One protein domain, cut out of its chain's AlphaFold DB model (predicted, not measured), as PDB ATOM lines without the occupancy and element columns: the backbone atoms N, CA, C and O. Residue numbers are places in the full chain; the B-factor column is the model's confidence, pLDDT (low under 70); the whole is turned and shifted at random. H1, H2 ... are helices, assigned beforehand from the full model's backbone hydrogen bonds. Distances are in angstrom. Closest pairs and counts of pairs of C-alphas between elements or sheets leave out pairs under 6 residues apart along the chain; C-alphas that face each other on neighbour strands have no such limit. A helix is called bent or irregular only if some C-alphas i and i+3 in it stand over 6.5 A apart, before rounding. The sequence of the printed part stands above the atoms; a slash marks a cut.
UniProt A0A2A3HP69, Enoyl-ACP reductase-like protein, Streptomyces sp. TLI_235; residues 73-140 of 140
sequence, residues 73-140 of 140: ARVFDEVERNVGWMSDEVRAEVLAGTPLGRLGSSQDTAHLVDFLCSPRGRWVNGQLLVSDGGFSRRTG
ATOM      1  N   ALA A  73     251.735 127.236 248.648       36.97
ATOM      2  CA  ALA A  73     250.924 128.292 248.071       36.97
ATOM      3  C   ALA A  73     249.516 127.701 247.925       36.97
ATOM      4  O   ALA A  73     249.264 126.911 247.018       36.97
ATOM      5  N   ARG A  74     248.625 127.996 248.875       33.97
ATOM      6  CA  ARG A  74     247.213 127.626 248.755       33.97
ATOM      7  C   ARG A  74     246.578 128.585 247.764       33.97
ATOM      8  O   ARG A  74     246.139 129.674 248.116       33.97
ATOM      9  N   VAL A  75     246.640 128.190 246.503       40.09
ATOM     10  CA  VAL A  75     245.910 128.827 245.420       40.09
ATOM     11  C   VAL A  75     244.526 128.205 245.434       40.09
ATOM     12  O   VAL A  75     244.371 127.058 245.030       40.09
ATOM     13  N   PHE A  76     243.538 128.950 245.919       41.06
ATOM     14  CA  PHE A  76     242.147 128.559 245.734       41.06
ATOM     15  C   PHE A  76     241.801 128.825 244.271       41.06
ATOM     16  O   PHE A  76     241.624 129.975 243.874       41.06
ATOM     17  N   ASP A  77     241.815 127.783 243.447       42.00
ATOM     18  CA  ASP A  77     241.425 127.874 242.042       42.00
ATOM     19  C   ASP A  77     239.927 127.577 241.866       42.00
ATOM     20  O   ASP A  77     239.283 126.930 242.688       42.00
ATOM     21  N   GLU A  78     239.360 128.002 240.743       41.34
ATOM     22  CA  GLU A  78     238.027 127.610 240.291       41.34
ATOM     23  C   GLU A  78     237.920 126.086 240.080       41.34
ATOM     24  O   GLU A  78     236.841 125.515 240.232       41.34
ATOM     25  N   VAL A  79     239.044 125.393 239.851       38.91
ATOM     26  CA  VAL A  79     239.124 123.925 239.902       38.91
ATOM     27  C   VAL A  79     238.829 123.381 241.304       38.91
ATOM     28  O   VAL A  79     238.137 122.371 241.399       38.91
ATOM     29  N   GLU A  80     239.233 124.049 242.393       46.88
ATOM     30  CA  GLU A  80     238.906 123.603 243.761       46.88
ATOM     31  C   GLU A  80     237.401 123.678 244.063       46.88
ATOM     32  O   GLU A  80     236.887 122.842 244.813       46.88
ATOM     33  N   ARG A  81     236.654 124.590 243.417       44.47
ATOM     34  CA  ARG A  81     235.178 124.593 243.484       44.47
ATOM     35  C   ARG A  81     234.563 123.309 242.930       44.47
ATOM     36  O   ARG A  81     233.552 122.858 243.452       44.47
ATOM     37  N   ASN A  82     235.167 122.716 241.899       40.06
ATOM     38  CA  ASN A  82     234.643 121.511 241.249       40.06
ATOM     39  C   ASN A  82     234.993 120.212 241.986       40.06
ATOM     40  O   ASN A  82     234.416 119.173 241.674       40.06
ATOM     41  N   VAL A  83     235.902 120.246 242.969       46.25
ATOM     42  CA  VAL A  83     236.251 119.052 243.761       46.25
ATOM     43  C   VAL A  83     235.285 118.847 244.937       46.25
ATOM     44  O   VAL A  83     235.237 117.757 245.496       46.25
ATOM     45  N   GLY A  84     234.471 119.851 245.298       53.59
ATOM     46  CA  GLY A  84     233.459 119.739 246.360       53.59
ATOM     47  C   GLY A  84     234.013 119.825 247.788       53.59
ATOM     48  O   GLY A  84     233.362 119.378 248.725       53.59
ATOM     49  N   TRP A  85     235.219 120.377 247.971       57.34
ATOM     50  CA  TRP A  85     235.895 120.440 249.279       57.34
ATOM     51  C   TRP A  85     235.609 121.734 250.057       57.34
ATOM     52  O   TRP A  85     236.000 121.844 251.217       57.34
ATOM     53  N   MET A  86     234.932 122.712 249.448       63.53
ATOM     54  CA  MET A  86     234.554 123.968 250.103       63.53
ATOM     55  C   MET A  86     233.037 124.110 250.133       63.53
ATOM     56  O   MET A  86     232.410 124.207 249.080       63.53
ATOM     57  N   SER A  87     232.462 124.147 251.336       78.12
ATOM     58  CA  SER A  87     231.062 124.530 251.517       78.12
ATOM     59  C   SER A  87     230.886 126.044 251.349       78.12
ATOM     60  O   SER A  87     231.850 126.816 251.441       78.12
ATOM     61  N   ASP A  88     229.650 126.480 251.115       80.94
ATOM     62  CA  ASP A  88     229.325 127.903 250.981       80.94
ATOM     63  C   ASP A  88     229.600 128.687 252.275       80.94
ATOM     64  O   ASP A  88     229.991 129.855 252.219       80.94
ATOM     65  N   GLU A  89     229.493 128.046 253.441       80.69
ATOM     66  CA  GLU A  89     229.849 128.644 254.731       80.69
ATOM     67  C   GLU A  89     231.350 128.943 254.818       80.69
ATOM     68  O   GLU A  89     231.737 130.067 255.140       80.69
ATOM     69  N   VAL A  90     232.200 127.974 254.452       80.25
ATOM     70  CA  VAL A  90     233.663 128.161 254.420       80.25
ATOM     71  C   VAL A  90     234.030 129.261 253.429       80.25
ATOM     72  O   VAL A  90     234.898 130.093 253.688       80.25
ATOM     73  N   ARG A  91     233.339 129.317 252.289       77.88
ATOM     74  CA  ARG A  91     233.528 130.375 251.297       77.88
ATOM     75  C   ARG A  91     233.213 131.757 251.872       77.88
ATOM     76  O   ARG A  91     233.988 132.688 251.652       77.88
ATOM     77  N   ALA A  92     232.079 131.901 252.553       83.50
ATOM     78  CA  ALA A  92     231.665 133.164 253.153       83.50
ATOM     79  C   ALA A  92     232.656 133.623 254.233       83.50
ATOM     80  O   ALA A  92     233.017 134.799 254.273       83.50
ATOM     81  N   GLU A  93     233.155 132.691 255.045       82.44
ATOM     82  CA  GLU A  93     234.170 132.963 256.062       82.44
ATOM     83  C   GLU A  93     235.493 133.436 255.444       82.44
ATOM     84  O   GLU A  93     236.035 134.469 255.847       82.44
ATOM     85  N   VAL A  94     235.986 132.737 254.415       80.44
ATOM     86  CA  VAL A  94     237.220 133.133 253.722       80.44
ATOM     87  C   VAL A  94     237.049 134.499 253.058       80.44
ATOM     88  O   VAL A  94     237.905 135.361 253.227       80.44
ATOM     89  N   LEU A  95     235.925 134.751 252.380       84.25
ATOM     90  CA  LEU A  95     235.636 136.055 251.771       84.25
ATOM     91  C   LEU A  95     235.591 137.190 252.798       84.25
ATOM     92  O   LEU A  95     236.157 138.251 252.549       84.25
ATOM     93  N   ALA A  96     234.968 136.969 253.958       85.00
ATOM     94  CA  ALA A  96     234.952 137.939 255.051       85.00
ATOM     95  C   ALA A  96     236.348 138.164 255.663       85.00
ATOM     96  O   ALA A  96     236.603 139.195 256.292       85.00
ATOM     97  N   GLY A  97     237.248 137.189 255.510       81.50
ATOM     98  CA  GLY A  97     238.634 137.247 255.960       81.50
ATOM     99  C   GLY A  97     239.626 137.807 254.951       81.50
ATOM    100  O   GLY A  97     240.715 138.200 255.363       81.50
ATOM    101  N   THR A  98     239.283 137.872 253.666       84.88
ATOM    102  CA  THR A  98     240.177 138.363 252.614       84.88
ATOM    103  C   THR A  98     239.981 139.868 252.401       84.88
ATOM    104  O   THR A  98     238.938 140.273 251.887       84.88
ATOM    105  N   PRO A  99     240.984 140.724 252.693       84.62
ATOM    106  CA  PRO A  99     240.884 142.172 252.474       84.62
ATOM    107  C   PRO A  99     240.544 142.573 251.035       84.62
ATOM    108  O   PRO A  99     239.881 143.581 250.810       84.62
ATOM    109  N   LEU A 100     240.975 141.777 250.054       85.56
ATOM    110  CA  LEU A 100     240.668 142.000 248.641       85.56
ATOM    111  C   LEU A 100     239.186 141.750 248.287       85.56
ATOM    112  O   LEU A 100     238.772 142.037 247.167       85.56
ATOM    113  N   GLY A 101     238.383 141.197 249.205       84.00
ATOM    114  CA  GLY A 101     236.940 140.994 249.030       84.00
ATOM    115  C   GLY A 101     236.563 139.937 247.988       84.00
ATOM    116  O   GLY A 101     235.397 139.814 247.617       84.00
ATOM    117  N   ARG A 102     237.537 139.169 247.499       86.12
ATOM    118  CA  ARG A 102     237.336 138.069 246.555       86.12
ATOM    119  C   ARG A 102     238.288 136.927 246.858       86.12
ATOM    120  O   ARG A 102     239.384 137.147 247.366       86.12
ATOM    121  N   LEU A 103     237.892 135.724 246.463       84.25
ATOM    122  CA  LEU A 103     238.816 134.598 246.437       84.25
ATOM    123  C   LEU A 103     239.840 134.769 245.313       84.25
ATOM    124  O   LEU A 103     239.581 135.447 244.309       84.25
ATOM    125  N   GLY A 104     240.993 134.132 245.504       82.56
ATOM    126  CA  GLY A 104     241.959 133.932 244.435       82.56
ATOM    127  C   GLY A 104     241.359 133.133 243.278       82.56
ATOM    128  O   GLY A 104     240.323 132.481 243.409       82.56
ATOM    129  N   SER A 105     242.015 133.244 242.134       85.25
ATOM    130  CA  SER A 105     241.791 132.437 240.939       85.25
ATOM    131  C   SER A 105     243.137 131.909 240.442       85.25
ATOM    132  O   SER A 105     244.180 132.497 240.756       85.25
ATOM    133  N   SER A 106     243.151 130.846 239.631       83.31
ATOM    134  CA  SER A 106     244.389 130.394 238.969       83.31
ATOM    135  C   SER A 106     245.058 131.506 238.167       83.31
ATOM    136  O   SER A 106     246.288 131.570 238.126       83.31
ATOM    137  N   GLN A 107     244.282 132.416 237.577       87.75
ATOM    138  CA  GLN A 107     244.798 133.552 236.822       87.75
ATOM    139  C   GLN A 107     245.636 134.488 237.700       87.75
ATOM    140  O   GLN A 107     246.659 134.985 237.240       87.75
ATOM    141  N   ASP A 108     245.282 134.685 238.972       87.88
ATOM    142  CA  ASP A 108     246.081 135.515 239.887       87.88
ATOM    143  C   ASP A 108     247.466 134.920 240.133       87.88
ATOM    144  O   ASP A 108     248.477 135.626 240.131       87.88
ATOM    145  N   THR A 109     247.528 133.600 240.308       85.38
ATOM    146  CA  THR A 109     248.798 132.884 240.432       85.38
ATOM    147  C   THR A 109     249.572 132.903 239.123       85.38
ATOM    148  O   THR A 109     250.776 133.151 239.142       85.38
ATOM    149  N   ALA A 110     248.903 132.693 237.989       89.50
ATOM    150  CA  ALA A 110     249.536 132.736 236.676       89.50
ATOM    151  C   ALA A 110     250.158 134.111 236.396       89.50
ATOM    152  O   ALA A 110     251.308 134.177 235.975       89.50
ATOM    153  N   HIS A 111     249.456 135.204 236.707       93.62
ATOM    154  CA  HIS A 111     249.984 136.561 236.569       93.62
ATOM    155  C   HIS A 111     251.181 136.823 237.491       93.62
ATOM    156  O   HIS A 111     252.141 137.472 237.075       93.62
ATOM    157  N   LEU A 112     251.164 136.308 238.728       92.44
ATOM    158  CA  LEU A 112     252.319 136.417 239.620       92.44
ATOM    159  C   LEU A 112     253.534 135.673 239.049       92.44
ATOM    160  O   LEU A 112     254.638 136.213 239.041       92.44
ATOM    161  N   VAL A 113     253.337 134.448 238.560       93.19
ATOM    162  CA  VAL A 113     254.410 133.651 237.950       93.19
ATOM    163  C   VAL A 113     254.943 134.333 236.693       93.19
ATOM    164  O   VAL A 113     256.157 134.469 236.552       93.19
ATOM    165  N   ASP A 114     254.063 134.826 235.822       95.12
ATOM    166  CA  ASP A 114     254.443 135.575 234.623       95.12
ATOM    167  C   ASP A 114     255.292 136.804 234.979       95.12
ATOM    168  O   ASP A 114     256.385 136.994 234.440       95.12
ATOM    169  N   PHE A 115     254.874 137.580 235.986       95.12
ATOM    170  CA  PHE A 115     255.658 138.706 236.492       95.12
ATOM    171  C   PHE A 115     257.059 138.279 236.953       95.12
ATOM    172  O   PHE A 115     258.043 138.917 236.562       95.12
ATOM    173  N   LEU A 116     257.167 137.205 237.742       95.00
ATOM    174  CA  LEU A 116     258.444 136.707 238.266       95.00
ATOM    175  C   LEU A 116     259.373 136.184 237.162       95.00
ATOM    176  O   LEU A 116     260.587 136.372 237.240       95.00
ATOM    177  N   CYS A 117     258.816 135.568 236.119       94.50
ATOM    178  CA  CYS A 117     259.570 135.089 234.962       94.50
ATOM    179  C   CYS A 117     259.914 136.205 233.958       94.50
ATOM    180  O   CYS A 117     260.827 136.048 233.142       94.50
ATOM    181  N   SER A 118     259.220 137.342 234.019       95.94
ATOM    182  CA  SER A 118     259.463 138.489 233.144       95.94
ATOM    183  C   SER A 118     260.764 139.241 233.488       95.94
ATOM    184  O   SER A 118     261.296 139.141 234.599       95.94
ATOM    185  N   PRO A 119     261.270 140.111 232.588       96.44
ATOM    186  CA  PRO A 119     262.383 141.008 232.902       96.44
ATOM    187  C   PRO A 119     262.148 141.908 234.123       96.44
ATOM    188  O   PRO A 119     263.116 142.303 234.770       96.44
ATOM    189  N   ARG A 120     260.884 142.212 234.455       95.31
ATOM    190  CA  ARG A 120     260.513 143.060 235.597       95.31
ATOM    191  C   ARG A 120     260.677 142.343 236.941       95.31
ATOM    192  O   ARG A 120     260.954 143.002 237.937       95.31
ATOM    193  N   GLY A 121     260.572 141.016 236.959       93.88
ATOM    194  CA  GLY A 121     260.716 140.193 238.162       93.88
ATOM    195  C   GLY A 121     262.162 139.882 238.553       93.88
ATOM    196  O   GLY A 121     262.397 139.397 239.653       93.88
ATOM    197  N   ARG A 122     263.156 140.194 237.705       93.06
ATOM    198  CA  ARG A 122     264.553 139.726 237.860       93.06
ATOM    199  C   ARG A 122     265.231 140.097 239.179       93.06
ATOM    200  O   ARG A 122     266.187 139.429 239.561       93.06
ATOM    201  N   TRP A 123     264.781 141.156 239.850       94.31
ATOM    202  CA  TRP A 123     265.324 141.565 241.149       94.31
ATOM    203  C   TRP A 123     264.741 140.767 242.326       94.31
ATOM    204  O   TRP A 123     265.371 140.652 243.374       94.31
ATOM    205  N   VAL A 124     263.559 140.173 242.156       90.81
ATOM    206  CA  VAL A 124     262.839 139.454 243.209       90.81
ATOM    207  C   VAL A 124     263.322 138.007 243.254       90.81
ATOM    208  O   VAL A 124     262.932 137.184 242.435       90.81
ATOM    209  N   ASN A 125     264.192 137.688 244.214       91.56
ATOM    210  CA  ASN A 125     264.728 136.339 244.401       91.56
ATOM    211  C   ASN A 125     264.833 135.980 245.887       91.56
ATOM    212  O   ASN A 125     265.030 136.847 246.739       91.56
ATOM    213  N   GLY A 126     264.737 134.682 246.191       90.19
ATOM    214  CA  GLY A 126     264.934 134.154 247.546       90.19
ATOM    215  C   GLY A 126     263.856 134.561 248.556       90.19
ATOM    216  O   GLY A 126     264.097 134.467 249.754       90.19
ATOM    217  N   GLN A 127     262.697 135.029 248.087       91.00
ATOM    218  CA  GLN A 127     261.570 135.434 248.928       91.00
ATOM    219  C   GLN A 127     260.439 134.410 248.848       91.00
ATOM    220  O   GLN A 127     260.177 133.850 247.783       91.00
ATOM    221  N   LEU A 128     259.733 134.219 249.963       87.69
ATOM    222  CA  LEU A 128     258.428 133.569 249.973       87.69
ATOM    223  C   LEU A 128     257.360 134.635 249.713       87.69
ATOM    224  O   LEU A 128     257.139 135.510 250.548       87.69
ATOM    225  N   LEU A 129     256.718 134.570 248.548       87.50
ATOM    226  CA  LEU A 129     255.631 135.476 248.184       87.50
ATOM    227  C   LEU A 129     254.289 134.801 248.447       87.50
ATOM    228  O   LEU A 129     254.057 133.679 248.000       87.50
ATOM    229  N   VAL A 130     253.407 135.501 249.159       86.88
ATOM    230  CA  VAL A 130     252.051 135.033 249.453       86.88
ATOM    231  C   VAL A 130     251.067 135.765 248.546       86.88
ATOM    232  O   VAL A 130     251.033 136.995 248.532       86.88
ATOM    233  N   SER A 131     250.286 135.001 247.781       86.50
ATOM    234  CA  SER A 131     249.278 135.501 246.839       86.50
ATOM    235  C   SER A 131     247.895 134.990 247.236       86.50
ATOM    236  O   SER A 131     247.371 134.054 246.642       86.50
ATOM    237  N   ASP A 132     247.338 135.560 248.301       84.62
ATOM    238  CA  ASP A 132     246.086 135.114 248.935       84.62
ATOM    239  C   ASP A 132     245.092 136.268 249.173       84.62
ATOM    240  O   ASP A 132     244.190 136.181 250.007       84.62
ATOM    241  N   GLY A 133     245.294 137.400 248.491       84.19
ATOM    242  CA  GLY A 133     244.479 138.602 248.682       84.19
ATOM    243  C   GLY A 133     244.618 139.247 250.068       84.19
ATOM    244  O   GLY A 133     243.789 140.083 250.420       84.19
ATOM    245  N   GLY A 134     245.644 138.879 250.848       83.25
ATOM    246  CA  GLY A 134     245.914 139.421 252.181       83.25
ATOM    247  C   GLY A 134     245.280 138.634 253.327       83.25
ATOM    248  O   GLY A 134     245.353 139.089 254.468       83.25
ATOM    249  N   PHE A 135     244.679 137.475 253.049       83.25
ATOM    250  CA  PHE A 135     244.017 136.630 254.046       83.25
ATOM    251  C   PHE A 135     244.946 136.264 255.219       83.25
ATOM    252  O   PHE A 135     244.586 136.417 256.384       83.25
ATOM    253  N   SER A 136     246.187 135.867 254.928       79.62
ATOM    254  CA  SER A 136     247.188 135.479 255.932       79.62
ATOM    255  C   SER A 136     247.713 136.617 256.812       79.62
ATOM    256  O   SER A 136     248.338 136.348 257.837       79.62
ATOM    257  N   ARG A 137     247.484 137.889 256.459       76.94
ATOM    258  CA  ARG A 137     248.003 139.045 257.220       76.94
ATOM    259  C   ARG A 137     247.049 139.543 258.309       76.94
ATOM    260  O   ARG A 137     247.331 140.566 258.925       76.94
ATOM    261  N   ARG A 138     245.936 138.842 258.548       66.56
ATOM    262  CA  ARG A 138     244.910 139.218 259.534       66.56
ATOM    263  C   ARG A 138     245.279 138.863 260.983       66.56
ATOM    264  O   ARG A 138     244.582 139.292 261.895       66.56
ATOM    265  N   THR A 139     246.351 138.105 261.211       52.22
ATOM    266  CA  THR A 139     246.805 137.756 262.563       52.22
ATOM    267  C   THR A 139     247.617 138.908 263.158       52.22
ATOM    268  O   THR A 139     248.815 139.035 262.898       52.22
ATOM    269  N   GLY A 140     246.939 139.754 263.929       43.28
ATOM    270  CA  GLY A 140     247.495 140.806 264.779       43.28
ATOM    271  C   GLY A 140     246.677 140.919 266.054       43.28
ATOM    272  O   GLY A 140     245.445 140.724 265.959       43.28
TER     273      GLY A 140
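Overview. This is residues 73 to 140 of the 140 residues of the protein "Enoyl-ACP reductase-like protein" of Streptomyces sp. TLI_235 (UniProt A0A2A3HP69). This is a loose, open arrangement of four separate helices with few contacts between them: the longest helix, H3, runs out toward one end of the long axis, and the shorter H1 and H2 lie toward the other end. Past H3 the chain folds back through a long loop, residues 118 to 134, toward the middle of the domain, where it leads into the short last helix, H4. The printed part has 68 residues, with four named helices in the order H1, H2, H3, H4 and no named strand; the class is all helix, though under half of the residues, 32 of the 68, are in named elements. The whole is loose, with a radius of gyration of the C-alphas of 13.8 A, and its outline is only just flat, with spans of 41 by 32 by 18 A.

Arrangement. The longest helix is H3, residues 106 to 117, and it touches no helix. H1, residues 78 to 83, is close to H3 but not clearly touching, with 1 pair of C-alphas within 8 A. Their closest C-alphas are those of Glu 78 and Ser 106, 7.1 A apart, while their centres are 19.0 A apart. The lines of H1 and H3 stand at a steep tilt of 51 degrees, and the two run opposite ways. H2, residues 88 to 97, is apart from both H1 and H3. H4, residues 135 to 138, only just touches H2, with 3 pairs of C-alphas within 8 A. The closest C-alphas of H2 and H4 are those of Gly 97 and Phe 135, 5.7 A apart, and their centres are 13.5 A apart. H4 is apart from H1 and from H3. In H2 and H3 every pair of O of residue i and N of residue i+4 is within hydrogen-bond range. In H1 this holds for 1 of 2 pairs, with 3 of 3 pairs of O i and N i+3 within range; H4 is too short for an O i to N i+4 pair, and its 1 pair of O i and N i+3 is not within range.

Along the chain. H3 is 16.4 A long from first to last C-alpha, from Ser 106 at (244.389, 130.394, 238.969) to Cys 117 at (259.570, 135.089, 234.962). H2, from Asp 88 to Gly 97, is 14.1 A long. H1 measures 9.4 A and begins at C-alpha 78, at (238.027, 127.610, 240.291). H4 measures 6.1 A and ends at C-alpha 138, at (244.910, 139.218, 259.534). H4 is neither bent nor irregular, but only just: C-alphas 135 and 138 are 6.1 A apart.

Size, cuts and confidence. The two C-alphas farthest apart are those of Glu 89, in H2, and Pro 119, 41.1 A apart. The C-alphas of Ala 73 and Gly 140, the first and last printed residues, are 21.2 A apart, and Gly 140 is the last residue of the chain. The printed part has no cut. The link from H1 to H2, 4 residues, is tight; that from H2 to H3, 8 residues, is short; that from H3 to H4, 17 residues, is long. The C-alphas of this long link lie 3 to 23 A from the mean of the C-alphas. The mean pLDDT of the printed part is 76.9, and 17 residues are under 70: residues 73 to 86, of which 78 to 83 belong to H1, and residues 138 to 140, of which 138 belongs to H4. The mean pLDDT is 43 in H1 and 91 in H3.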